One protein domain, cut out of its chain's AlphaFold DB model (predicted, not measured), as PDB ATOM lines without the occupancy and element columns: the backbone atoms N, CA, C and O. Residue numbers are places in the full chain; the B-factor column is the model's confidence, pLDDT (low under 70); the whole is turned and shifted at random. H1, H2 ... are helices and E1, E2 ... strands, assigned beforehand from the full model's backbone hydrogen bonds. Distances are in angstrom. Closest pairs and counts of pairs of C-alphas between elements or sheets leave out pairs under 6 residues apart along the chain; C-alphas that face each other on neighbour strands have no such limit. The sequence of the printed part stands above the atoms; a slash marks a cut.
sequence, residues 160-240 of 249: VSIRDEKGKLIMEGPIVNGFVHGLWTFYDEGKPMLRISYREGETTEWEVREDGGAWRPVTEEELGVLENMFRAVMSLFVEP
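This is residues 160 to 240 of the 249 residues of an uncharacterized protein of Phycisphaerales bacterium (UniProt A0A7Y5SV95). Picture a single twisted wall of five strands, E1 to E5, zigzagging from one edge to the other, with one helix, H1, at the end of the printed part that only grazes the sheet. Residues 227 to 232 of H1 stand free. The printed part has 81 residues, with five named strands followed by one named helix, and its class is mixed, helices and strands. The sheet runs E1, E2, E3, E4, E5, all antiparallel. The whole is compact and rounded, with a radius of gyration of the C-alphas of 12.5 A and spans of 35 by 30 by 20 A.

Begin in the sheet with its longest strand by residues, E4, residues 191 to 199, 24.4 A from first to last C-alpha. Before it come E3, residues 182 to 188, 20.1 A long, and E2, residues 169 to 176, 20.7 A long. Find C-alpha 160 at (164.616, 167.978, 191.131), where E1 begins; it covers residues 160 to 163, 10.1 A. After E4 comes E5, residues 202 to 208, 17.9 A. From C-alpha 220 at (186.893, 153.818, 200.272), H1, residues 220 to 234, runs 20.6 A to C-alpha 234 at (176.302, 170.538, 194.631).

The five strands form a meander, each strand the antiparallel neighbour of the one before, and each neighbouring pair is a hairpin. Look first at E3 and E4, at 156 degrees, where N 184 and O 196 are 2.8 A apart, within hydrogen-bond range. E2 and E3 stand at 170 degrees, with N 172 and O 185 2.9 A apart. At the edge strand E1, at 163 degrees to E2, N 162 and O 171 are 2.8 A apart. At the other edge strand, E5, at 157 degrees to E4, N 195 and O 207 are 2.8 A apart. E1 and E5 are apart. From edge to edge the strands' lines turn by 48 degrees. Residues 207 to 208 of E5 also pair, antiparallel, with residues 216 to 217. H1 only grazes the sheet, with its residues 222 to 233, and E5 and H1 are near each other. In H1, 9 of 11 O i to N i+4 pairs are within hydrogen-bond range.

The two C-alphas farthest apart are those of Gly 213 and Pro 240, at 38.2 A. The printed part has no cut. The link from E5 to H1 is long, with 11 residues; the other links are tight. The mean pLDDT of the printed part is 85.1, and you will find values under 70 at residues 232 to 240.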
ATOM      1  N   VAL A 160     163.815 167.210 192.079       92.75
ATOM      2  CA  VAL A 160     164.616 167.978 191.131       92.75
ATOM      3  C   VAL A 160     165.290 167.029 190.160       92.75
ATOM      4  O   VAL A 160     165.848 166.015 190.561       92.75
ATOM      5  N   SER A 161     165.281 167.396 188.881       93.38
ATOM      6  CA  SER A 161     166.031 166.721 187.825       93.38
ATOM      7  C   SER A 161     166.951 167.731 187.149       93.38
ATOM      8  O   SER A 161     166.504 168.809 186.747       93.38
ATOM      9  N   ILE A 162     168.221 167.374 186.981       90.06
ATOM     10  CA  ILE A 162     169.200 168.183 186.252       90.06
ATOM     11  C   ILE A 162     169.561 167.489 184.952       90.06
ATOM     12  O   ILE A 162     169.766 166.275 184.904       90.06
ATOM     13  N   ARG A 163     169.660 168.285 183.890       90.00
ATOM     14  CA  ARG A 163     170.021 167.841 182.549       90.00
ATOM     15  C   ARG A 163     171.332 168.466 182.085       90.00
ATOM     16  O   ARG A 163     171.688 169.557 182.516       90.00
ATOM     17  N   ASP A 164     172.058 167.778 181.214       86.31
ATOM     18  CA  ASP A 164     173.242 168.322 180.550       86.31
ATOM     19  C   ASP A 164     172.876 169.335 179.446       86.31
ATOM     20  O   ASP A 164     171.707 169.621 179.171       86.31
ATOM     21  N   GLU A 165     173.893 169.857 178.757       82.94
ATOM     22  CA  GLU A 165     173.714 170.777 177.627       82.94
ATOM     23  C   GLU A 165     172.933 170.169 176.456       82.94
ATOM     24  O   GLU A 165     172.435 170.922 175.624       82.94
ATOM     25  N   LYS A 166     172.832 168.839 176.354       86.25
ATOM     26  CA  LYS A 166     172.085 168.120 175.314       86.25
ATOM     27  C   LYS A 166     170.651 167.787 175.753       86.25
ATOM     28  O   LYS A 166     169.875 167.321 174.921       86.25
ATOM     29  N   GLY A 167     170.275 168.072 177.002       87.31
ATOM     30  CA  GLY A 167     168.970 167.749 177.591       87.31
ATOM     31  C   GLY A 167     168.899 166.355 178.228       87.31
ATOM     32  O   GLY A 167     167.824 165.911 178.648       87.31
ATOM     33  N   LYS A 168     170.028 165.652 178.321       90.56
ATOM     34  CA  LYS A 168     170.136 164.317 178.903       90.56
ATOM     35  C   LYS A 168     170.132 164.408 180.422       90.56
ATOM     36  O   LYS A 168     170.803 165.268 180.978       90.56
ATOM     37  N   LEU A 169     169.360 163.553 181.089       92.06
ATOM     38  CA  LEU A 169     169.307 163.513 182.551       92.06
ATOM     39  C   LEU A 169     170.690 163.141 183.103       92.06
ATOM     40  O   LEU A 169     171.258 162.149 182.653       92.06
ATOM     41  N   ILE A 170     171.209 163.943 184.036       91.88
ATOM     42  CA  ILE A 170     172.496 163.702 184.710       91.88
ATOM     43  C   ILE A 170     172.322 163.376 186.188       91.88
ATOM     44  O   ILE A 170     173.106 162.610 186.736       91.88
ATOM     45  N   MET A 171     171.289 163.917 186.836       92.75
ATOM     46  CA  MET A 171     170.938 163.532 188.199       92.75
ATOM     47  C   MET A 171     169.478 163.854 188.499       92.75
ATOM     48  O   MET A 171     168.909 164.774 187.901       92.75
ATOM     49  N   GLU A 172     168.904 163.156 189.468       95.50
ATOM     50  CA  GLU A 172     167.631 163.534 190.068       95.50
ATOM     51  C   GLU A 172     167.497 163.051 191.508       95.50
ATOM     52  O   GLU A 172     168.110 162.053 191.892       95.50
ATOM     53  N   GLY A 173     166.657 163.732 192.280       94.88
ATOM     54  CA  GLY A 173     166.285 163.299 193.618       94.88
ATOM     55  C   GLY A 173     165.399 164.305 194.358       94.88
ATOM     56  O   GLY A 173     165.118 165.393 193.841       94.88
ATOM     57  N   PRO A 174     164.923 163.937 195.557       94.94
ATOM     58  CA  PRO A 174     164.091 164.801 196.379       94.94
ATOM     59  C   PRO A 174     164.879 165.902 197.091       94.94
ATOM     60  O   PRO A 174     165.993 165.711 197.582       94.94
ATOM     61  N   ILE A 175     164.223 167.045 197.237       89.69
ATOM     62  CA  ILE A 175     164.550 168.093 198.195       89.69
ATOM     63  C   ILE A 175     163.414 168.144 199.213       89.69
ATOM     64  O   ILE A 175     162.247 168.162 198.818       89.69
ATOM     65  N   VAL A 176     163.753 168.156 200.503       88.88
ATOM     66  CA  VAL A 176     162.809 168.226 201.627       88.88
ATOM     67  C   VAL A 176     163.343 169.209 202.666       88.88
ATOM     68  O   VAL A 176     164.518 169.155 203.031       88.88
ATOM     69  N   ASN A 177     162.495 170.125 203.135       84.38
ATOM     70  CA  ASN A 177     162.833 171.207 204.065       84.38
ATOM     71  C   ASN A 177     164.007 172.083 203.594       84.38
ATOM     72  O   ASN A 177     164.764 172.618 204.399       84.38
ATOM     73  N   GLY A 178     164.168 172.225 202.276       83.44
ATOM     74  CA  GLY A 178     165.263 172.980 201.669       83.44
ATOM     75  C   GLY A 178     166.608 172.249 201.599       83.44
ATOM     76  O   GLY A 178     167.578 172.844 201.137       83.44
ATOM     77  N   PHE A 179     166.668 170.972 201.982       83.62
ATOM     78  CA  PHE A 179     167.870 170.142 201.904       83.62
ATOM     79  C   PHE A 179     167.690 168.997 200.910       83.62
ATOM     80  O   PHE A 179     166.581 168.497 200.719       83.62
ATOM     81  N   VAL A 180     168.786 168.543 200.297       86.94
ATOM     82  CA  VAL A 180     168.779 167.267 199.571       86.94
ATOM     83  C   VAL A 180     168.386 166.141 200.523       86.94
ATOM     84  O   VAL A 180     168.859 166.067 201.660       86.94
ATOM     85  N   HIS A 181     167.465 165.293 200.081       91.19
ATOM     86  CA  HIS A 181     166.884 164.259 200.921       91.19
ATOM     87  C   HIS A 181     166.587 162.996 200.122       91.19
ATOM     88  O   HIS A 181     166.388 163.056 198.913       91.19
ATOM     89  N   GLY A 182     166.512 161.855 200.802       94.19
ATOM     90  CA  GLY A 182     166.162 160.580 200.186       94.19
ATOM     91  C   GLY A 182     167.187 160.121 199.151       94.19
ATOM     92  O   GLY A 182     168.359 160.483 199.210       94.19
ATOM     93  N   LEU A 183     166.747 159.279 198.218       96.06
ATOM     94  CA  LEU A 183     167.629 158.683 197.223       96.06
ATOM     95  C   LEU A 183     167.824 159.615 196.024       96.06
ATOM     96  O   LEU A 183     166.874 159.918 195.303       96.06
ATOM     97  N   TRP A 184     169.073 159.990 195.772       94.69
ATOM     98  CA  TRP A 184     169.502 160.679 194.561       94.69
ATOM     99  C   TRP A 184     170.175 159.703 193.611       94.69
ATOM    100  O   TRP A 184     170.987 158.879 194.025       94.69
ATOM    101  N   THR A 185     169.843 159.799 192.327       94.94
ATOM    102  CA  THR A 185     170.416 158.954 191.276       94.94
ATOM    103  C   THR A 185     171.169 159.814 190.277       94.94
ATOM    104  O   THR A 185     170.635 160.799 189.775       94.94
ATOM    105  N   PHE A 186     172.391 159.404 189.965       92.75
ATOM    106  CA  PHE A 186     173.271 160.009 188.978       92.75
ATOM    107  C   PHE A 186     173.351 159.117 187.751       92.75
ATOM    108  O   PHE A 186     173.420 157.885 187.842       92.75
ATOM    109  N   TYR A 187     173.355 159.768 186.599       92.50
ATOM    110  CA  TYR A 187     173.299 159.125 185.306       92.50
ATOM    111  C   TYR A 187     174.545 159.477 184.509       92.50
ATOM    112  O   TYR A 187     174.838 160.655 184.307       92.50
ATOM    113  N   ASP A 188     175.215 158.455 183.987       89.25
ATOM    114  CA  ASP A 188     176.181 158.613 182.909       89.25
ATOM    115  C   ASP A 188     175.618 157.994 181.648       89.25
ATOM    116  O   ASP A 188     175.009 156.926 181.638       89.25
ATOM    117  N   GLU A 189     175.705 158.767 180.584       88.06
ATOM    118  CA  GLU A 189     175.050 158.482 179.334       88.06
ATOM    119  C   GLU A 189     173.592 157.967 179.453       88.06
ATOM    120  O   GLU A 189     173.085 157.293 178.554       88.06
ATOM    121  N   GLY A 190     172.844 158.446 180.456       89.06
ATOM    122  CA  GLY A 190     171.423 158.129 180.645       89.06
ATOM    123  C   GLY A 190     171.201 156.770 181.307       89.06
ATOM    124  O   GLY A 190     170.058 156.379 181.536       89.06
ATOM    125  N   LYS A 191     172.282 156.070 181.652       91.81
ATOM    126  CA  LYS A 191     172.274 154.880 182.489       91.81
ATOM    127  C   LYS A 191     172.553 155.307 183.934       91.81
ATOM    128  O   LYS A 191     173.498 156.059 184.165       91.81
ATOM    129  N   PRO A 192     171.768 154.844 184.920       93.50
ATOM    130  CA  PRO A 192     172.064 155.136 186.313       93.50
ATOM    131  C   PRO A 192     173.358 154.416 186.704       93.50
ATOM    132  O   PRO A 192     173.477 153.201 186.486       93.50
ATOM    133  N   MET A 193     174.303 155.183 187.244       93.12
ATOM    134  CA  MET A 193     175.650 154.722 187.594       93.12
ATOM    135  C   MET A 193     175.955 154.842 189.088       93.12
ATOM    136  O   MET A 193     176.739 154.063 189.618       93.12
ATOM    137  N   LEU A 194     175.340 155.817 189.762       93.06
ATOM    138  CA  LEU A 194     175.612 156.141 191.156       93.06
ATOM    139  C   LEU A 194     174.304 156.511 191.852       93.06
ATOM    140  O   LEU A 194     173.439 157.178 191.280       93.06
ATOM    141  N   ARG A 195     174.174 156.065 193.090       95.56
ATOM    142  CA  ARG A 195     173.079 156.359 193.998       95.56
ATOM    143  C   ARG A 195     173.642 156.846 195.312       95.56
ATOM    144  O   ARG A 195     174.608 156.280 195.814       95.56
ATOM    145  N   ILE A 196     173.031 157.892 195.847       93.94
ATOM    146  CA  ILE A 196     173.417 158.452 197.133       93.94
ATOM    147  C   ILE A 196     172.153 158.671 197.952       93.94
ATOM    148  O   ILE A 196     171.214 159.327 197.496       93.94
ATOM    149  N   SER A 197     172.120 158.101 199.148       94.19
ATOM    150  CA  SER A 197     171.041 158.311 200.108       94.19
ATOM    151  C   SER A 197     171.366 159.514 200.986       94.19
ATOM    152  O   SER A 197     172.463 159.590 201.538       94.19
ATOM    153  N   TYR A 198     170.410 160.430 201.135       90.62
ATOM    154  CA  TYR A 198     170.524 161.606 201.995       90.62
ATOM    155  C   TYR A 198     169.537 161.569 203.154       90.62
ATOM    156  O   TYR A 198     168.356 161.250 202.980       90.62
ATOM    157  N   ARG A 199     169.998 162.018 204.320       89.06
ATOM    158  CA  ARG A 199     169.166 162.341 205.477       89.06
ATOM    159  C   ARG A 199     169.582 163.711 205.997       89.06
ATOM    160  O   ARG A 199     170.743 163.919 206.299       89.06
ATOM    161  N   GLU A 200     168.629 164.640 206.051       81.31
ATOM    162  CA  GLU A 200     168.850 166.007 206.564       81.31
ATOM    163  C   GLU A 200     170.037 166.752 205.912       81.31
ATOM    164  O   GLU A 200     170.724 167.537 206.550       81.31
ATOM    165  N   GLY A 201     170.268 166.525 204.611       79.50
ATOM    166  CA  GLY A 201     171.370 167.145 203.867       79.50
ATOM    167  C   GLY A 201     172.703 166.392 203.940       79.50
ATOM    168  O   GLY A 201     173.619 166.730 203.193       79.50
ATOM    169  N   GLU A 202     172.803 165.348 204.760       81.81
ATOM    170  CA  GLU A 202     174.001 164.517 204.902       81.81
ATOM    171  C   GLU A 202     173.877 163.217 204.106       81.81
ATOM    172  O   GLU A 202     172.799 162.624 204.020       81.81
ATOM    173  N   THR A 203     174.983 162.756 203.520       87.12
ATOM    174  CA  THR A 203     175.030 161.468 202.818       87.12
ATOM    175  C   THR A 203     175.114 160.321 203.813       87.12
ATOM    176  O   THR A 203     175.996 160.324 204.669       87.12
ATOM    177  N   THR A 204     174.263 159.309 203.670       89.25
ATOM    178  CA  THR A 204     174.273 158.124 204.539       89.25
ATOM    179  C   THR A 204     174.855 156.896 203.854       89.25
ATOM    180  O   THR A 204     175.542 156.108 204.492       89.25
ATOM    181  N   GLU A 205     174.576 156.711 202.564       92.25
ATOM    182  CA  GLU A 205     174.963 155.515 201.809       92.25
ATOM    183  C   GLU A 205     175.276 155.890 200.362       92.25
ATOM    184  O   GLU A 205     174.614 156.758 199.789       92.25
ATOM    185  N   TRP A 206     176.265 155.215 199.783       94.56
ATOM    186  CA  TRP A 206     176.685 155.387 198.398       94.56
ATOM    187  C   TRP A 206     176.710 154.025 197.710       94.56
ATOM    188  O   TRP A 206     177.366 153.094 198.184       94.56
ATOM    189  N   GLU A 207     176.033 153.916 196.571       94.81
ATOM    190  CA  GLU A 207     176.007 152.704 195.756       94.81
ATOM    191  C   GLU A 207     176.405 153.021 194.317       94.81
ATOM    192  O   GLU A 207     175.869 153.941 193.701       94.81
ATOM    193  N   VAL A 208     177.290 152.217 193.743       93.94
ATOM    194  CA  VAL A 208     177.679 152.301 192.333       93.94
ATOM    195  C   VAL A 208     177.222 151.078 191.568       93.94
ATOM    196  O   VAL A 208     177.001 149.997 192.121       93.94
ATOM    197  N   ARG A 209     177.071 151.263 190.261       93.31
ATOM    198  CA  ARG A 209     176.701 150.207 189.333       93.31
ATOM    199  C   ARG A 209     177.450 150.378 188.024       93.31
ATOM    200  O   ARG A 209     177.234 151.348 187.300       93.31
ATOM    201  N   GLU A 210     178.266 149.390 187.692       88.50
ATOM    202  CA  GLU A 210     178.975 149.334 186.417       88.50
ATOM    203  C   GLU A 210     178.085 148.708 185.342       88.50
ATOM    204  O   GLU A 210     177.568 147.605 185.509       88.50
ATOM    205  N   ASP A 211     177.863 149.461 184.265       81.88
ATOM    206  CA  ASP A 211     177.263 149.043 182.992       81.88
ATOM    207  C   ASP A 211     176.075 148.057 183.074       81.88
ATOM    208  O   ASP A 211     175.978 147.073 182.344       81.88
ATOM    209  N   GLY A 212     175.127 148.329 183.977       79.25
ATOM    210  CA  GLY A 212     173.907 147.525 184.117       79.25
ATOM    211  C   GLY A 212     174.003 146.336 185.077       79.25
ATOM    212  O   GLY A 212     173.018 145.607 185.199       79.25
ATOM    213  N   GLY A 213     175.126 146.169 185.779       89.00
ATOM    214  CA  GLY A 213     175.314 145.180 186.843       89.00
ATOM    215  C   GLY A 213     174.425 145.401 188.075       89.00
ATOM    216  O   GLY A 213     173.486 146.196 188.065       89.00
ATOM    217  N   ALA A 214     174.703 144.687 189.166       93.00
ATOM    218  CA  ALA A 214     174.024 144.925 190.441       93.00
ATOM    219  C   ALA A 214     174.561 146.196 191.120       93.00
ATOM    220  O   ALA A 214     175.726 146.551 190.945       93.00
ATOM    221  N   TRP A 215     173.713 146.869 191.901       95.56
ATOM    222  CA  TRP A 215     174.166 147.926 192.805       95.56
ATOM    223  C   TRP A 215     175.086 147.320 193.863       95.56
ATOM    224  O   TRP A 215     174.765 146.278 194.438       95.56
ATOM    225  N   ARG A 216     176.229 147.962 194.096       95.06
ATOM    226  CA  ARG A 216     177.164 147.602 195.162       95.06
ATOM    227  C   ARG A 216     177.563 148.846 195.953       95.06
ATOM    228  O   ARG A 216     177.627 149.923 195.361       95.06
ATOM    229  N   PRO A 217     177.886 148.715 197.248       95.06
ATOM    230  CA  PRO A 217     178.477 149.805 198.007       95.06
ATOM    231  C   PRO A 217     179.760 150.326 197.347       95.06
ATOM    232  O   PRO A 217     180.523 149.563 196.741       95.06
ATOM    233  N   VAL A 218     179.977 151.630 197.473       92.81
ATOM    234  CA  VAL A 218     181.212 152.305 197.056       92.81
ATOM    235  C   VAL A 218     182.361 151.904 197.984       92.81
ATOM    236  O   VAL A 218     182.189 151.824 199.200       92.81
ATOM    237  N   THR A 219     183.532 151.629 197.413       91.00
ATOM    238  CA  THR A 219     184.764 151.368 198.177       91.00
ATOM    239  C   THR A 219     185.397 152.673 198.678       91.00
ATOM    240  O   THR A 219     185.133 153.744 198.142       91.00
ATOM    241  N   GLU A 220     186.265 152.615 199.690       86.81
ATOM    242  CA  GLU A 220     186.893 153.818 200.272       86.81
ATOM    243  C   GLU A 220     187.699 154.641 199.245       86.81
ATOM    244  O   GLU A 220     187.659 155.871 199.255       86.81
ATOM    245  N   GLU A 221     188.366 153.972 198.299       85.38
ATOM    246  CA  GLU A 221     189.115 154.619 197.214       85.38
ATOM    247  C   GLU A 221     188.190 155.352 196.225       85.38
ATOM    248  O   GLU A 221     188.455 156.491 195.833       85.38
ATOM    249  N   GLU A 222     187.062 154.733 195.864       87.25
ATOM    250  CA  GLU A 222     186.055 155.336 194.986       87.25
ATOM    251  C   GLU A 222     185.349 156.521 195.666       87.25
ATOM    252  O   GLU A 222     185.072 157.529 195.012       87.25
ATOM    253  N   LEU A 223     185.097 156.434 196.978       84.06
ATOM    254  CA  LEU A 223     184.420 157.480 197.746       84.06
ATOM    255  C   LEU A 223     185.186 158.807 197.678       84.06
ATOM    256  O   LEU A 223     184.586 159.842 197.393       84.06
ATOM    257  N   GLY A 224     186.515 158.783 197.834       82.00
ATOM    258  CA  GLY A 224     187.337 159.997 197.770       82.00
ATOM    259  C   GLY A 224     187.295 160.706 196.408       82.00
ATOM    260  O   GLY A 224     187.338 161.938 196.331       82.00
ATOM    261  N   VAL A 225     187.172 159.954 195.311       82.19
ATOM    262  CA  VAL A 225     187.010 160.527 193.962       82.19
ATOM    263  C   VAL A 225     185.602 161.100 193.791       82.19
ATOM    264  O   VAL A 225     185.431 162.223 193.304       82.19
ATOM    265  N   LEU A 226     184.594 160.347 194.228       82.56
ATOM    266  CA  LEU A 226     183.188 160.697 194.072       82.56
ATOM    267  C   LEU A 226     182.776 161.904 194.923       82.56
ATOM    268  O   LEU A 226     182.039 162.756 194.431       82.56
ATOM    269  N   GLU A 227     183.288 162.048 196.145       78.81
ATOM    270  CA  GLU A 227     183.016 163.210 197.001       78.81
ATOM    271  C   GLU A 227     183.498 164.522 196.370       78.81
ATOM    272  O   GLU A 227     182.796 165.538 196.403       78.81
ATOM    273  N   ASN A 228     184.676 164.503 195.741       74.94
ATOM    274  CA  ASN A 228     185.224 165.674 195.059       74.94
ATOM    275  C   ASN A 228     184.378 166.069 193.842       74.94
ATOM    276  O   ASN A 228     184.080 167.252 193.650       74.94
ATOM    277  N   MET A 229     183.940 165.087 193.049       71.75
ATOM    278  CA  MET A 229     183.011 165.324 191.942       71.75
ATOM    279  C   MET A 229     181.664 165.856 192.443       71.75
ATOM    280  O   MET A 229     181.136 166.826 191.898       71.75
ATOM    281  N   PHE A 230     181.125 165.258 193.504       74.12
ATOM    282  CA  PHE A 230     179.829 165.617 194.063       74.12
ATOM    283  C   PHE A 230     179.818 167.043 194.625       74.12
ATOM    284  O   PHE A 230     178.887 167.803 194.357       74.12
ATOM    285  N   ARG A 231     180.884 167.465 195.312       71.50
ATOM    286  CA  ARG A 231     181.017 168.839 195.820       71.50
ATOM    287  C   ARG A 231     180.929 169.885 194.701       71.50
ATOM    288  O   ARG A 231     180.271 170.908 194.878       71.50
ATOM    289  N   ALA A 232     181.544 169.623 193.547       66.88
ATOM    290  CA  ALA A 232     181.497 170.519 192.388       66.88
ATOM    291  C   ALA A 232     180.110 170.583 191.726       66.88
ATOM    292  O   ALA A 232     179.753 171.585 191.111       66.88
ATOM    293  N   VAL A 233     179.324 169.515 191.843       65.81
ATOM    294  CA  VAL A 233     177.952 169.461 191.336       65.81
ATOM    295  C   VAL A 233     176.989 170.150 192.303       65.81
ATOM    296  O   VAL A 233     176.120 170.907 191.871       65.81
ATOM    297  N   MET A 234     177.164 169.946 193.609       68.00
ATOM    298  CA  MET A 234     176.302 170.538 194.631       68.00
ATOM    299  C   MET A 234     176.499 172.032 194.829       68.00
ATOM    300  O   MET A 234     175.543 172.719 195.186       68.00
ATOM    301  N   SER A 235     177.682 172.568 194.531       64.75
ATOM    302  CA  SER A 235     177.895 174.020 194.519       64.75
ATOM    303  C   SER A 235     176.976 174.752 193.530       64.75
ATOM    304  O   SER A 235     176.714 175.932 193.715       64.75
ATOM    305  N   LEU A 236     176.407 174.060 192.532       56.03
ATOM    306  CA  LEU A 236     175.395 174.629 191.632       56.03
ATOM    307  C   LEU A 236     174.031 174.840 192.309       56.03
ATOM    308  O   LEU A 236     173.254 175.682 191.866       56.03
ATOM    309  N   PHE A 237     173.721 174.072 193.355       56.19
ATOM    310  CA  PHE A 237     172.537 174.280 194.197       56.19
ATOM    311  C   PHE A 237     172.824 175.259 195.336       56.19
ATOM    312  O   PHE A 237     171.936 175.994 195.769       56.19
ATOM    313  N   VAL A 238     174.075 175.263 195.799       49.28
ATOM    314  CA  VAL A 238     174.592 176.064 196.907       49.28
ATOM    315  C   VAL A 238     175.509 177.158 196.355       49.28
ATOM    316  O   VAL A 238     176.674 177.257 196.730       49.28
ATOM    317  N   GLU A 239     175.015 177.994 195.439       40.59
ATOM    318  CA  GLU A 239     175.679 179.283 195.247       40.59
ATOM    319  C   GLU A 239     175.344 180.185 196.451       40.59
ATOM    320  O   GLU A 239     174.160 180.390 196.750       40.59
ATOM    321  N   PRO A 240     176.351 180.770 197.131       35.62
ATOM    322  CA  PRO A 240     176.189 181.619 198.315       35.62
ATOM    323  C   PRO A 240     175.653 183.029 197.989       35.62
ATOM    324  O   PRO A 240     175.920 183.987 198.705       35.62
TER     325      PRO A 240